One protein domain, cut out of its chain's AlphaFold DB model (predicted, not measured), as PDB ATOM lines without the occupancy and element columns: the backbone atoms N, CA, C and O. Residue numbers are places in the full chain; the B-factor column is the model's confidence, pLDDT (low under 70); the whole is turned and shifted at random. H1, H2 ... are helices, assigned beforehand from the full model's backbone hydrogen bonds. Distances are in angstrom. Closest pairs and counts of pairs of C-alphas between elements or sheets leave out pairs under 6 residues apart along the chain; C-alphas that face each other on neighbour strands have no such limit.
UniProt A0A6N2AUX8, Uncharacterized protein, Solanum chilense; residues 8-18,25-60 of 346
ATOM      1  N   GLN A   8      -3.108  30.054  23.353       74.69
ATOM      2  CA  GLN A   8      -3.628  28.845  22.715       74.69
ATOM      3  C   GLN A   8      -4.366  27.939  23.714       74.69
ATOM      4  O   GLN A   8      -5.423  27.390  23.395       74.69
ATOM      5  N   GLN A   9      -3.862  27.819  24.943       80.38
ATOM      6  CA  GLN A   9      -4.502  27.019  25.988       80.38
ATOM      7  C   GLN A   9      -5.803  27.658  26.502       80.38
ATOM      8  O   GLN A   9      -6.783  26.953  26.758       80.38
ATOM      9  N   LYS A  10      -5.862  28.993  26.591       78.81
ATOM     10  CA  LYS A  10      -7.102  29.728  26.904       78.81
ATOM     11  C   LYS A  10      -8.175  29.507  25.840       78.81
ATOM     12  O   LYS A  10      -9.324  29.249  26.190       78.81
ATOM     13  N   LEU A  11      -7.804  29.535  24.559       80.50
ATOM     14  CA  LEU A  11      -8.730  29.261  23.454       80.50
ATOM     15  C   LEU A  11      -9.310  27.842  23.532       80.50
ATOM     16  O   LEU A  11     -10.523  27.667  23.407       80.50
ATOM     17  N   LYS A  12      -8.473  26.840  23.822       82.88
ATOM     18  CA  LYS A  12      -8.915  25.448  24.003       82.88
ATOM     19  C   LYS A  12      -9.839  25.273  25.212       82.88
ATOM     20  O   LYS A  12     -10.825  24.547  25.124       82.88
ATOM     21  N   ASN A  13      -9.573  25.969  26.319       82.06
ATOM     22  CA  ASN A  13     -10.456  25.966  27.491       82.06
ATOM     23  C   ASN A  13     -11.842  26.554  27.174       82.06
ATOM     24  O   ASN A  13     -12.853  26.004  27.608       82.06
ATOM     25  N   THR A  14     -11.897  27.636  26.395       85.62
ATOM     26  CA  THR A  14     -13.161  28.241  25.948       85.62
ATOM     27  C   THR A  14     -13.924  27.309  25.005       85.62
ATOM     28  O   THR A  14     -15.131  27.138  25.161       85.62
ATOM     29  N   ALA A  15     -13.226  26.645  24.078       82.88
ATOM     30  CA  ALA A  15     -13.827  25.655  23.184       82.88
ATOM     31  C   ALA A  15     -14.381  24.439  23.948       82.88
ATOM     32  O   ALA A  15     -15.486  23.985  23.663       82.88
ATOM     33  N   ALA A  16     -13.659  23.962  24.968       86.81
ATOM     34  CA  ALA A  16     -14.139  22.902  25.847       86.81
ATOM     35  C   ALA A  16     -15.376  23.341  26.649       86.81
ATOM     36  O   ALA A  16     -16.293  22.548  26.827       86.81
ATOM     37  N   ALA A  17     -15.450  24.588  27.118       85.44
ATOM     38  CA  ALA A  17     -16.620  25.085  27.849       85.44
ATOM     39  C   ALA A  17     -17.868  25.242  26.959       85.44
ATOM     40  O   ALA A  17     -18.983  25.055  27.438       85.44
ATOM     41  N   ALA A  18     -17.680  25.561  25.675       85.31
ATOM     42  CA  ALA A  18     -18.761  25.748  24.705       85.31
ATOM     43  C   ALA A  18     -19.231  24.446  24.024       85.31
ATOM     44  O   ALA A  18     -20.156  24.484  23.216       85.31
ATOM     45  N   PRO A  25     -23.634  11.031  23.149       82.19
ATOM     46  CA  PRO A  25     -23.950   9.778  23.839       82.19
ATOM     47  C   PRO A  25     -22.765   9.192  24.628       82.19
ATOM     48  O   PRO A  25     -22.968   8.402  25.552       82.19
ATOM     49  N   ARG A  26     -21.523   9.574  24.299       86.12
ATOM     50  CA  ARG A  26     -20.311   9.126  25.004       86.12
ATOM     51  C   ARG A  26     -20.144   9.821  26.353       86.12
ATOM     52  O   ARG A  26     -19.506   9.253  27.241       86.12
ATOM     53  N   TRP A  27     -20.710  11.016  26.525       87.19
ATOM     54  CA  TRP A  27     -20.656  11.752  27.788       87.19
ATOM     55  C   TRP A  27     -21.433  11.023  28.886       87.19
ATOM     56  O   TRP A  27     -20.905  10.841  29.981       87.19
ATOM     57  N   ALA A  28     -22.636  10.526  28.582       83.81
ATOM     58  CA  ALA A  28     -23.465   9.798  29.543       83.81
ATOM     59  C   ALA A  28     -22.790   8.508  30.048       83.81
ATOM     60  O   ALA A  28     -22.763   8.247  31.254       83.81
ATOM     61  N   ASP A  29     -22.190   7.732  29.140       85.06
ATOM     62  CA  ASP A  29     -21.442   6.523  29.499       85.06
ATOM     63  C   ASP A  29     -20.189   6.878  30.317       85.06
ATOM     64  O   ASP A  29     -19.960   6.328  31.397       85.06
ATOM     65  N   TYR A  30     -19.419   7.880  29.881       87.06
ATOM     66  CA  TYR A  30     -18.243   8.355  30.612       87.06
ATOM     67  C   TYR A  30     -18.591   8.833  32.028       87.06
ATOM     68  O   TYR A  30     -17.944   8.406  32.982       87.06
ATOM     69  N   TRP A  31     -19.633   9.652  32.182       84.62
ATOM     70  CA  TRP A  31     -20.088  10.180  33.470       84.62
ATOM     71  C   TRP A  31     -20.541   9.072  34.426       84.62
ATOM     72  O   TRP A  31     -20.182   9.092  35.602       84.62
ATOM     73  N   SER A  32     -21.248   8.053  33.924       82.31
ATOM     74  CA  SER A  32     -21.711   6.918  34.739       82.31
ATOM     75  C   SER A  32     -20.577   6.039  35.288       82.31
ATOM     76  O   SER A  32     -20.731   5.403  36.332       82.31
ATOM     77  N   ASN A  33     -19.428   6.031  34.607       84.75
ATOM     78  CA  ASN A  33     -18.251   5.252  34.984       84.75
ATOM     79  C   ASN A  33     -17.322   5.990  35.969       84.75
ATOM     80  O   ASN A  33     -16.402   5.380  36.524       84.75
ATOM     81  N   ILE A  34     -17.539   7.288  36.216       84.88
ATOM     82  CA  ILE A  34     -16.749   8.058  37.182       84.88
ATOM     83  C   ILE A  34     -17.332   7.860  38.587       84.88
ATOM     84  O   ILE A  34     -18.452   8.266  38.887       84.88
ATOM     85  N   LEU A  35     -16.540   7.282  39.497       75.00
ATOM     86  CA  LEU A  35     -16.904   7.186  40.912       75.00
ATOM     87  C   LEU A  35     -16.681   8.525  41.629       75.00
ATOM     88  O   LEU A  35     -15.596   8.791  42.145       75.00
ATOM     89  N   ILE A  36     -17.729   9.345  41.691       78.56
ATOM     90  CA  ILE A  36     -17.754  10.584  42.476       78.56
ATOM     91  C   ILE A  36     -18.583  10.348  43.748       78.56
ATOM     92  O   ILE A  36     -19.708   9.849  43.658       78.56
ATOM     93  N   PRO A  37     -18.082  10.699  44.947       75.69
ATOM     94  CA  PRO A  37     -18.890  10.679  46.160       75.69
ATOM     95  C   PRO A  37     -20.183  11.507  45.992       75.69
ATOM     96  O   PRO A  37     -20.115  12.615  45.454       75.69
ATOM     97  N   PRO A  38     -21.351  11.051  46.490       69.50
ATOM     98  CA  PRO A  38     -22.646  11.698  46.224       69.50
ATOM     99  C   PRO A  38     -22.719  13.179  46.619       69.50
ATOM    100  O   PRO A  38     -23.443  13.951  46.004       69.50
ATOM    101  N   HIS A  39     -21.940  13.586  47.625       73.69
ATOM    102  CA  HIS A  39     -21.867  14.966  48.112       73.69
ATOM    103  C   HIS A  39     -20.986  15.891  47.248       73.69
ATOM    104  O   HIS A  39     -20.994  17.100  47.455       73.69
ATOM    105  N   MET A  40     -20.211  15.343  46.307       69.00
ATOM    106  CA  MET A  40     -19.364  16.107  45.381       69.00
ATOM    107  C   MET A  40     -19.918  16.127  43.952       69.00
ATOM    108  O   MET A  40     -19.607  17.043  43.201       69.00
ATOM    109  N   ALA A  41     -20.753  15.150  43.582       69.75
ATOM    110  CA  ALA A  41     -21.289  15.004  42.226       69.75
ATOM    111  C   ALA A  41     -22.228  16.145  41.792       69.75
ATOM    112  O   ALA A  41     -22.397  16.370  40.599       69.75
ATOM    113  N   SER A  42     -22.828  16.868  42.742       73.69
ATOM    114  CA  SER A  42     -23.710  18.012  42.474       73.69
ATOM    115  C   SER A  42     -22.976  19.349  42.353       73.69
ATOM    116  O   SER A  42     -23.608  20.354  42.027       73.69
ATOM    117  N   ARG A  43     -21.667  19.402  42.635       79.88
ATOM    118  CA  ARG A  43     -20.915  20.655  42.543       79.88
ATOM    119  C   ARG A  43     -20.524  20.941  41.092       79.88
ATOM    120  O   ARG A  43     -19.959  20.079  40.419       79.88
ATOM    121  N   SER A  44     -20.786  22.163  40.631       77.19
ATOM    122  CA  SER A  44     -20.513  22.587  39.249       77.19
ATOM    123  C   SER A  44     -19.030  22.521  38.885       77.19
ATOM    124  O   SER A  44     -18.692  22.090  37.790       77.19
ATOM    125  N   ASP A  45     -18.137  22.834  39.825       79.38
ATOM    126  CA  ASP A  45     -16.690  22.753  39.614       79.38
ATOM    127  C   ASP A  45     -16.216  21.322  39.315       79.38
ATOM    128  O   ASP A  45     -15.344  21.113  38.468       79.38
ATOM    129  N   VAL A  46     -16.807  20.326  39.979       81.19
ATOM    130  CA  VAL A  46     -16.480  18.907  39.775       81.19
ATOM    131  C   VAL A  46     -16.959  18.450  38.404       81.19
ATOM    132  O   VAL A  46     -16.206  17.811  37.666       81.19
ATOM    133  N   VAL A  47     -18.187  18.820  38.039       83.88
ATOM    134  CA  VAL A  47     -18.756  18.525  36.720       83.88
ATOM    135  C   VAL A  47     -17.888  19.136  35.616       83.88
ATOM    136  O   VAL A  47     -17.501  18.430  34.684       83.88
ATOM    137  N   ASP A  48     -17.494  20.401  35.754       85.19
ATOM    138  CA  ASP A  48     -16.686  21.115  34.761       85.19
ATOM    139  C   ASP A  48     -15.279  20.521  34.610       85.19
ATOM    140  O   ASP A  48     -14.763  20.405  33.494       85.19
ATOM    141  N   HIS A  49     -14.660  20.074  35.707       87.19
ATOM    142  CA  HIS A  49     -13.367  19.386  35.656       87.19
ATOM    143  C   HIS A  49     -13.446  18.090  34.837       87.19
ATOM    144  O   HIS A  49     -12.581  17.813  33.998       87.19
ATOM    145  N   PHE A  50     -14.496  17.295  35.043       87.00
ATOM    146  CA  PHE A  50     -14.685  16.050  34.303       87.00
ATOM    147  C   PHE A  50     -15.137  16.273  32.857       87.00
ATOM    148  O   PHE A  50     -14.713  15.498  31.998       87.00
ATOM    149  N   LYS A  51     -15.888  17.344  32.561       88.31
ATOM    150  CA  LYS A  51     -16.171  17.791  31.184       88.31
ATOM    151  C   LYS A  51     -14.881  18.116  30.432       88.31
ATOM    152  O   LYS A  51     -14.653  17.586  29.348       88.31
ATOM    153  N   ARG A  52     -13.959  18.864  31.050       87.56
ATOM    154  CA  ARG A  52     -12.641  19.158  30.453       87.56
ATOM    155  C   ARG A  52     -11.790  17.903  30.253       87.56
ATOM    156  O   ARG A  52     -11.153  17.770  29.214       87.56
ATOM    157  N   LYS A  53     -11.817  16.944  31.188       88.00
ATOM    158  CA  LYS A  53     -11.141  15.642  31.008       88.00
ATOM    159  C   LYS A  53     -11.751  14.796  29.894       88.00
ATOM    160  O   LYS A  53     -11.019  14.117  29.179       88.00
ATOM    161  N   PHE A  54     -13.072  14.825  29.744       88.06
ATOM    162  CA  PHE A  54     -13.752  14.171  28.630       88.06
ATOM    163  C   PHE A  54     -13.334  14.800  27.298       88.06
ATOM    164  O   PHE A  54     -12.915  14.085  26.390       88.06
ATOM    165  N   TYR A  55     -13.359  16.131  27.217       86.56
ATOM    166  CA  TYR A  55     -12.952  16.876  26.028       86.56
ATOM    167  C   TYR A  55     -11.489  16.610  25.663       86.56
ATOM    168  O   TYR A  55     -11.186  16.334  24.505       86.56
ATOM    169  N   GLN A  56     -10.599  16.578  26.659       88.75
ATOM    170  CA  GLN A  56      -9.203  16.186  26.472       88.75
ATOM    171  C   GLN A  56      -9.082  14.764  25.904       88.75
ATOM    172  O   GLN A  56      -8.269  14.495  25.027       88.75
ATOM    173  N   ARG A  57      -9.884  13.824  26.407       84.69
ATOM    174  CA  ARG A  57      -9.783  12.410  26.034       84.69
ATOM    175  C   ARG A  57     -10.355  12.097  24.651       84.69
ATOM    176  O   ARG A  57      -9.841  11.193  23.998       84.69
ATOM    177  N   TYR A  58     -11.420  12.782  24.237       82.62
ATOM    178  CA  TYR A  58     -12.192  12.405  23.047       82.62
ATOM    179  C   TYR A  58     -12.186  13.437  21.916       82.62
ATOM    180  O   TYR A  58     -12.481  13.048  20.788       82.62
ATOM    181  N   ILE A  59     -11.854  14.706  22.186       84.31
ATOM    182  CA  ILE A  59     -11.921  15.794  21.199       84.31
ATOM    183  C   ILE A  59     -10.538  16.408  20.949       84.31
ATOM    184  O   ILE A  59     -10.060  16.367  19.818       84.31
ATOM    185  N   ASP A  60      -9.873  16.930  21.985       83.31
ATOM    186  CA  ASP A  60      -8.554  17.573  21.863       83.31
ATOM    187  C   ASP A  60      -7.554  17.063  22.921       83.31
ATOM    188  O   ASP A  60      -7.469  17.619  24.022       83.31
TER     189      ASP A  60
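Overview. This is residues 8 to 18 and 25 to 60 of the 346 residues of an uncharacterized protein of Solanum chilense (UniProt A0A6N2AUX8). A longer helix, H3, lies in the middle of a loose group of three helices, with H1 packed steeply across it on one side and H2 near it on roughly the other side. The link from H2 to H3 loops out, and residues 37 to 45, of which 44 to 45 belong to H3, stick out at one end of the long axis. The printed part has 47 residues with three named helices in the order H1, H2, H3 and no named strand; the class is all helix. The whole is only just loose, close to compact, with a radius of gyration of the C-alphas of 11.5 A, and it is elongated, spanning 35 by 21 by 13 A.

Along the chain. H1, residues 8 to 17, begins with C-alpha 8 at (-3.628, 28.845, 22.715) and is 14.5 A long from first to last C-alpha. H2, residues 25 to 33, is 13.3 A long and begins with C-alpha 25 at (-23.950, 9.778, 23.839). H3, residues 44 to 58, is 20.9 A long and ends with C-alpha 58 at (-12.192, 12.405, 23.047).

Arrangement. H1 and H3 touch, their closest C-alphas being those of Ala 16 and Arg 52, 6.1 A apart. They run opposite ways at a steep tilt of 68 degrees, only just short of about perpendicular. H2 and H3 are close but not clearly touching; their closest C-alphas, of Trp 27 and Phe 54, are 7.4 A apart. They run opposite ways at a steep tilt of 61 degrees. H1 and H2 are apart. In H1 and H3 every O i to N i+4 pair is within hydrogen-bond range; in H2, 4 of 5 are.

Size, cuts and confidence. The two C-alphas farthest apart, of Gln 8 and Pro 38, are 34.8 A apart. Residues 19 to 24 are not printed, and C-alphas 18 and 25 are 16.8 A apart across this cut, which lies in the link from H1 to H2. The link from H2 to H3 is short, with 10 residues. The mean pLDDT of the printed part is 82.2; residue 38 and residues 40 to 41 are under 70.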